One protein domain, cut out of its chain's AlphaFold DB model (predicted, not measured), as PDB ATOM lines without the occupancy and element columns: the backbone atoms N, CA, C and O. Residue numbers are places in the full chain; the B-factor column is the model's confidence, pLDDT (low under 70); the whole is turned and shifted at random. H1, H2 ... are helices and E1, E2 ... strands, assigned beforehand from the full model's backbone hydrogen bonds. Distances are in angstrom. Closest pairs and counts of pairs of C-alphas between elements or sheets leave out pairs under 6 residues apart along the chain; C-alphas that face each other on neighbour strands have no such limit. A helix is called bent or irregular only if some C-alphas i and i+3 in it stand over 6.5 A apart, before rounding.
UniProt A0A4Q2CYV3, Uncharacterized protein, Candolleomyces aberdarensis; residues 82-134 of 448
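What this domain is: This is residues 82 to 134 of the 448 residues of an uncharacterized protein of Candolleomyces aberdarensis (UniProt A0A4Q2CYV3). One long helix, H1, forms one side of a small body; the chain turns back after it in a lone strand, E1, and then runs forward again in a short helix, H2, which packs side by side on the first half of H1. The three parts make a triangle seen along H1, and the final stretch, residues 121 to 134, loops back past H2 with no named element. The printed part has 53 residues with two named helices and one named strand, in the order H1, E1, H2, and its class is mostly helix. The whole is compact, with a radius of gyration of the C-alphas of 11.1 A, and rounded, with spans of 31 by 24 by 21 A.

How they stand to each other: The longest helix is H1, residues 82 to 97. It touches H2, residues 113 to 120, with residues 82 to 89 alone. The closest C-alphas of the two are those of Asp 82 and Val 114, 6.3 A apart. Their lines stand at a shallow tilt of 26 degrees, and they run the same way. Their centres are 11.6 A apart. The strand E1, residues 104 to 108, has 3 pairs of C-alphas within 8 A of H1, the closest being those of Ala 96 and Arg 104, 6.8 A apart. The centres of H1 and E1 are 11.8 A apart. E1 pairs with no named strand. E1 and H2 are apart, though they follow each other in the chain. In H1 and H2 every O i to N i+4 pair is within hydrogen-bond range.

Where its parts are: H1 begins at Asp 82, with its C-alpha at (203.967, 167.087, 198.113), and ends at Leu 97, 22.4 A away from first to last C-alpha. E1 runs from Arg 104, with its C-alpha at (197.401, 174.316, 219.864), to Ala 108, a length of 13.3 A. H2 runs from Ser 113 to Asn 120, 10.5 A from first to last C-alpha, and C-alpha 120 is at (198.666, 157.863, 210.143). Neither helix is bent.

The domain as a whole: The two C-alphas farthest apart are those of Ala 100 and Leu 134, at 31.5 A, while the first and last printed C-alphas are 22.6 A apart. The printed part has no cut. The link from H1 to E1, of 6 residues, is short, and the link from E1 to H2, of 4 residues, is tight. In residues 121 to 134 the C-alphas lie 7 to 17 A from the mean of the C-alphas. The mean pLDDT of the printed part of this model is 83.6, and residues 124 to 126 are under 70.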
ATOM      1  N   ASP A  82     203.919 168.017 196.985       82.38
ATOM      2  CA  ASP A  82     203.967 167.087 198.113       82.38
ATOM      3  C   ASP A  82     205.125 167.352 199.077       82.38
ATOM      4  O   ASP A  82     204.973 167.228 200.291       82.38
ATOM      5  N   LYS A  83     206.297 167.744 198.558       83.69
ATOM      6  CA  LYS A  83     207.465 168.054 199.396       83.69
ATOM      7  C   LYS A  83     207.256 169.333 200.189       83.69
ATOM      8  O   LYS A  83     207.696 169.403 201.333       83.69
ATOM      9  N   ASP A  84     206.600 170.322 199.595       83.81
ATOM     10  CA  ASP A  84     206.324 171.590 200.264       83.81
ATOM     11  C   ASP A  84     205.217 171.421 201.311       83.81
ATOM     12  O   ASP A  84     205.372 171.887 202.439       83.81
ATOM     13  N   GLN A  85     204.157 170.669 200.992       87.19
ATOM     14  CA  GLN A  85     203.137 170.265 201.966       87.19
ATOM     15  C   GLN A  85     203.759 169.493 203.142       87.19
ATOM     16  O   GLN A  85     203.480 169.809 204.299       87.19
ATOM     17  N   LEU A  86     204.642 168.523 202.871       88.38
ATOM     18  CA  LEU A  86     205.330 167.759 203.913       88.38
ATOM     19  C   LEU A  86     206.229 168.653 204.781       88.38
ATOM     20  O   LEU A  86     206.193 168.542 206.003       88.38
ATOM     21  N   GLU A  87     206.982 169.578 204.177       88.31
ATOM     22  CA  GLU A  87     207.811 170.536 204.919       88.31
ATOM     23  C   GLU A  87     206.955 171.434 205.828       88.31
ATOM     24  O   GLU A  87     207.322 171.679 206.978       88.31
ATOM     25  N   ILE A  88     205.794 171.901 205.352       88.38
ATOM     26  CA  ILE A  88     204.845 172.670 206.171       88.38
ATOM     27  C   ILE A  88     204.371 171.830 207.362       88.38
ATOM     28  O   ILE A  88     204.408 172.303 208.499       88.38
ATOM     29  N   LEU A  89     203.962 170.582 207.123       89.50
ATOM     30  CA  LEU A  89     203.493 169.675 208.171       89.50
ATOM     31  C   LEU A  89     204.575 169.387 209.222       89.50
ATOM     32  O   LEU A  89     204.287 169.410 210.421       89.50
ATOM     33  N   GLU A  90     205.821 169.169 208.800       89.31
ATOM     34  CA  GLU A  90     206.959 168.987 209.704       89.31
ATOM     35  C   GLU A  90     207.212 170.235 210.554       89.31
ATOM     36  O   GLU A  90     207.328 170.124 211.773       89.31
ATOM     37  N   VAL A  91     207.218 171.429 209.953       89.94
ATOM     38  CA  VAL A  91     207.414 172.692 210.687       89.94
ATOM     39  C   VAL A  91     206.311 172.914 211.722       89.94
ATOM     40  O   VAL A  91     206.604 173.282 212.860       89.94
ATOM     41  N   LEU A  92     205.049 172.666 211.359       90.44
ATOM     42  CA  LEU A  92     203.923 172.784 212.287       90.44
ATOM     43  C   LEU A  92     204.036 171.774 213.436       90.44
ATOM     44  O   LEU A  92     203.758 172.123 214.583       90.44
ATOM     45  N   ARG A  93     204.480 170.544 213.155       89.44
ATOM     46  CA  ARG A  93     204.717 169.527 214.187       89.44
ATOM     47  C   ARG A  93     205.825 169.948 215.147       89.44
ATOM     48  O   ARG A  93     205.621 169.870 216.352       89.44
ATOM     49  N   GLU A  94     206.971 170.394 214.636       89.12
ATOM     50  CA  GLU A  94     208.088 170.844 215.478       89.12
ATOM     51  C   GLU A  94     207.681 172.041 216.346       89.12
ATOM     52  O   GLU A  94     207.963 172.052 217.542       89.12
ATOM     53  N   ALA A  95     206.932 173.000 215.788       88.50
ATOM     54  CA  ALA A  95     206.382 174.112 216.559       88.50
ATOM     55  C   ALA A  95     205.444 173.626 217.674       88.50
ATOM     56  O   ALA A  95     205.563 174.077 218.806       88.50
ATOM     57  N   ALA A  96     204.547 172.677 217.393       86.75
ATOM     58  CA  ALA A  96     203.627 172.134 218.393       86.75
ATOM     59  C   ALA A  96     204.320 171.327 219.510       86.75
ATOM     60  O   ALA A  96     203.744 171.164 220.587       86.75
ATOM     61  N   LEU A  97     205.524 170.800 219.257       86.19
ATOM     62  CA  LEU A  97     206.323 170.055 220.234       86.19
ATOM     63  C   LEU A  97     207.233 170.956 221.082       86.19
ATOM     64  O   LEU A  97     207.708 170.505 222.127       86.19
ATOM     65  N   ASP A  98     207.473 172.201 220.666       86.44
ATOM     66  CA  ASP A  98     208.290 173.155 221.414       86.44
ATOM     67  C   ASP A  98     207.554 173.613 222.692       86.44
ATOM     68  O   ASP A  98     206.489 174.231 222.604       86.44
ATOM     69  N   PRO A  99     208.106 173.383 223.902       84.75
ATOM     70  CA  PRO A  99     207.504 173.850 225.152       84.75
ATOM     71  C   PRO A  99     207.316 175.373 225.229       84.75
ATOM     72  O   PRO A  99     206.502 175.849 226.022       84.75
ATOM     73  N   ALA A 100     208.080 176.141 224.446       86.31
ATOM     74  CA  ALA A 100     207.956 177.589 224.346       86.31
ATOM     75  C   ALA A 100     206.812 178.033 223.422       86.31
ATOM     76  O   ALA A 100     206.484 179.220 223.413       86.31
ATOM     77  N   PHE A 101     206.193 177.120 222.667       84.19
ATOM     78  CA  PHE A 101     205.065 177.403 221.789       84.19
ATOM     79  C   PHE A 101     203.733 177.173 222.530       84.19
ATOM     80  O   PHE A 101     203.317 176.036 222.751       84.19
ATOM     81  N   PRO A 102     203.013 178.238 222.932       83.50
ATOM     82  CA  PRO A 102     201.872 178.114 223.839       83.50
ATOM     83  C   PRO A 102     200.547 177.794 223.124       83.50
ATOM     84  O   PRO A 102     199.488 177.830 223.762       83.50
ATOM     85  N   PHE A 103     200.570 177.540 221.811       85.31
ATOM     86  CA  PHE A 103     199.366 177.383 220.994       85.31
ATOM     87  C   PHE A 103     199.099 175.924 220.625       85.31
ATOM     88  O   PHE A 103     200.013 175.152 220.350       85.31
ATOM     89  N   ARG A 104     197.817 175.556 220.536       86.38
ATOM     90  CA  ARG A 104     197.401 174.316 219.864       86.38
ATOM     91  C   ARG A 104     197.197 174.587 218.382       86.38
ATOM     92  O   ARG A 104     196.632 175.617 218.032       86.38
ATOM     93  N   ILE A 105     197.599 173.656 217.526       89.56
ATOM     94  CA  ILE A 105     197.422 173.779 216.078       89.56
ATOM     95  C   ILE A 105     196.271 172.872 215.643       89.56
ATOM     96  O   ILE A 105     196.220 171.702 216.019       89.56
ATOM     97  N   VAL A 106     195.345 173.421 214.866       90.69
ATOM     98  CA  VAL A 106     194.271 172.682 214.201       90.69
ATOM     99  C   VAL A 106     194.459 172.863 212.704       90.69
ATOM    100  O   VAL A 106     194.494 173.991 212.215       90.69
ATOM    101  N   ILE A 107     194.593 171.745 211.997       89.62
ATOM    102  CA  ILE A 107     194.785 171.707 210.549       89.62
ATOM    103  C   ILE A 107     193.499 171.170 209.928       89.62
ATOM    104  O   ILE A 107     193.037 170.092 210.303       89.62
ATOM    105  N   ALA A 108     192.929 171.927 208.998       89.12
ATOM    106  CA  ALA A 108     191.860 171.477 208.124       89.12
ATOM    107  C   ALA A 108     192.435 171.304 206.716       89.12
ATOM    108  O   ALA A 108     193.027 172.228 206.159       89.12
ATOM    109  N   SER A 109     192.297 170.103 206.165       86.75
ATOM    110  CA  SER A 109     192.745 169.798 204.813       86.75
ATOM    111  C   SER A 109     191.909 168.689 204.184       86.75
ATOM    112  O   SER A 109     191.248 167.905 204.877       86.75
ATOM    113  N   ARG A 110     191.952 168.594 202.851       80.06
ATOM    114  CA  ARG A 110     191.486 167.400 202.133       80.06
ATOM    115  C   ARG A 110     192.386 166.197 202.461       80.06
ATOM    116  O   ARG A 110     193.574 166.372 202.744       80.06
ATOM    117  N   PRO A 111     191.863 164.959 202.398       81.25
ATOM    118  CA  PRO A 111     192.623 163.759 202.741       81.25
ATOM    119  C   PRO A 111     193.572 163.328 201.602       81.25
ATOM    120  O   PRO A 111     193.536 162.173 201.185       81.25
ATOM    121  N   GLU A 112     194.401 164.235 201.072       82.06
ATOM    122  CA  GLU A 112     195.436 163.901 200.073       82.06
ATOM    123  C   GLU A 112     196.484 162.927 200.669       82.06
ATOM    124  O   GLU A 112     196.602 162.815 201.897       82.06
ATOM    125  N   SER A 113     197.228 162.200 199.819       80.75
ATOM    126  CA  SER A 113     198.194 161.148 200.218       80.75
ATOM    127  C   SER A 113     199.139 161.628 201.315       80.75
ATOM    128  O   SER A 113     199.213 161.011 202.376       80.75
ATOM    129  N   VAL A 114     199.774 162.782 201.102       86.00
ATOM    130  CA  VAL A 114     200.754 163.385 202.016       86.00
ATOM    131  C   VAL A 114     200.191 163.550 203.430       86.00
ATOM    132  O   VAL A 114     200.828 163.147 204.402       86.00
ATOM    133  N   PHE A 115     198.972 164.081 203.571       87.00
ATOM    134  CA  PHE A 115     198.342 164.270 204.882       87.00
ATOM    135  C   PHE A 115     197.964 162.932 205.514       87.00
ATOM    136  O   PHE A 115     198.181 162.723 206.709       87.00
ATOM    137  N   ARG A 116     197.412 162.003 204.724       82.38
ATOM    138  CA  ARG A 116     197.041 160.674 205.223       82.38
ATOM    139  C   ARG A 116     198.256 159.911 205.728       82.38
ATOM    140  O   ARG A 116     198.180 159.337 206.810       82.38
ATOM    141  N   GLU A 117     199.348 159.899 204.977       85.62
ATOM    142  CA  GLU A 117     200.584 159.227 205.370       85.62
ATOM    143  C   GLU A 117     201.203 159.884 206.600       85.62
ATOM    144  O   GLU A 117     201.531 159.192 207.563       85.62
ATOM    145  N   PHE A 118     201.289 161.216 206.618       87.25
ATOM    146  CA  PHE A 118     201.889 161.960 207.721       87.25
ATOM    147  C   PHE A 118     201.161 161.734 209.055       87.25
ATOM    148  O   PHE A 118     201.801 161.419 210.061       87.25
ATOM    149  N   PHE A 119     199.826 161.844 209.073       85.44
ATOM    150  CA  PHE A 119     199.041 161.708 210.306       85.44
ATOM    151  C   PHE A 119     198.798 160.253 210.733       85.44
ATOM    152  O   PHE A 119     198.594 160.002 211.920       85.44
ATOM    153  N   ASN A 120     198.832 159.285 209.807       80.19
ATOM    154  CA  ASN A 120     198.666 157.863 210.143       80.19
ATOM    155  C   ASN A 120     199.987 157.137 210.440       80.19
ATOM    156  O   ASN A 120     199.955 155.969 210.830       80.19
ATOM    157  N   ASN A 121     201.136 157.800 210.289       80.44
ATOM    158  CA  ASN A 121     202.440 157.215 210.586       80.44
ATOM    159  C   ASN A 121     202.567 156.866 212.080       80.44
ATOM    160  O   ASN A 121     202.477 157.745 212.941       80.44
ATOM    161  N   GLU A 122     202.828 155.592 212.395       73.62
ATOM    162  CA  GLU A 122     202.981 155.085 213.772       73.62
ATOM    163  C   GLU A 122     204.020 155.866 214.587       73.62
ATOM    164  O   GLU A 122     203.842 156.072 215.786       73.62
ATOM    165  N   ASN A 123     205.067 156.381 213.933       73.25
ATOM    166  CA  ASN A 123     206.109 157.172 214.589       73.25
ATOM    167  C   ASN A 123     205.611 158.541 215.088       73.25
ATOM    168  O   ASN A 123     206.291 159.186 215.887       73.25
ATOM    169  N   HIS A 124     204.456 159.010 214.608       68.94
ATOM    170  CA  HIS A 124     203.897 160.325 214.929       68.94
ATOM    171  C   HIS A 124     202.514 160.265 215.585       68.94
ATOM    172  O   HIS A 124     202.030 161.295 216.051       68.94
ATOM    173  N   LYS A 125     201.886 159.085 215.691       67.06
ATOM    174  CA  LYS A 125     200.529 158.944 216.255       67.06
ATOM    175  C   LYS A 125     200.388 159.482 217.680       67.06
ATOM    176  O   LYS A 125     199.324 159.982 218.025       67.06
ATOM    177  N   SER A 126     201.432 159.403 218.506       67.25
ATOM    178  CA  SER A 126     201.412 159.952 219.870       67.25
ATOM    179  C   SER A 126     201.443 161.484 219.917       67.25
ATOM    180  O   SER A 126     201.074 162.061 220.939       67.25
ATOM    181  N   SER A 127     201.853 162.139 218.827       73.88
ATOM    182  CA  SER A 127     201.964 163.597 218.720       73.88
ATOM    183  C   SER A 127     200.670 164.273 218.259       73.88
ATOM    184  O   SER A 127     200.580 165.500 218.312       73.88
ATOM    185  N   PHE A 128     199.664 163.511 217.817       80.62
ATOM    186  CA  PHE A 128     198.424 164.051 217.261       80.62
ATOM    187  C   PHE A 128     197.192 163.615 218.054       80.62
ATOM    188  O   PHE A 128     197.090 162.492 218.546       80.62
ATOM    189  N   ALA A 129     196.212 164.515 218.147       79.25
ATOM    190  CA  ALA A 129     194.866 164.134 218.552       79.25
ATOM    191  C   ALA A 129     194.206 163.279 217.448       79.25
ATOM    192  O   ALA A 129     194.600 163.380 216.284       79.25
ATOM    193  N   PRO A 130     193.181 162.469 217.776       78.06
ATOM    194  CA  PRO A 130     192.431 161.730 216.766       78.06
ATOM    195  C   PRO A 130     191.891 162.661 215.675       78.06
ATOM    196  O   PRO A 130     191.282 163.688 215.982       78.06
ATOM    197  N   SER A 131     192.098 162.286 214.411       81.75
ATOM    198  CA  SER A 131     191.574 163.037 213.267       81.75
ATOM    199  C   SER A 131     190.044 163.070 213.286       81.75
ATOM    200  O   SER A 131     189.386 162.055 213.543       81.75
ATOM    201  N   LEU A 132     189.477 164.242 212.997       83.19
ATOM    202  CA  LEU A 132     188.044 164.432 212.823       83.19
ATOM    203  C   LEU A 132     187.712 164.409 211.330       83.19
ATOM    204  O   LEU A 132     187.785 165.430 210.651       83.19
ATOM    205  N   VAL A 133     187.323 163.241 210.825       80.88
ATOM    206  CA  VAL A 133     186.852 163.098 209.442       80.88
ATOM    207  C   VAL A 133     185.412 163.604 209.354       80.88
ATOM    208  O   VAL A 133     184.528 163.073 210.026       80.88
ATOM    209  N   LEU A 134     185.180 164.641 208.548       79.19
ATOM    210  CA  LEU A 134     183.853 165.207 208.294       79.19
ATOM    211  C   LEU A 134     183.177 164.441 207.146       79.19
ATOM    212  O   LEU A 134     183.299 164.818 205.984       79.19
TER     213      LEU A 134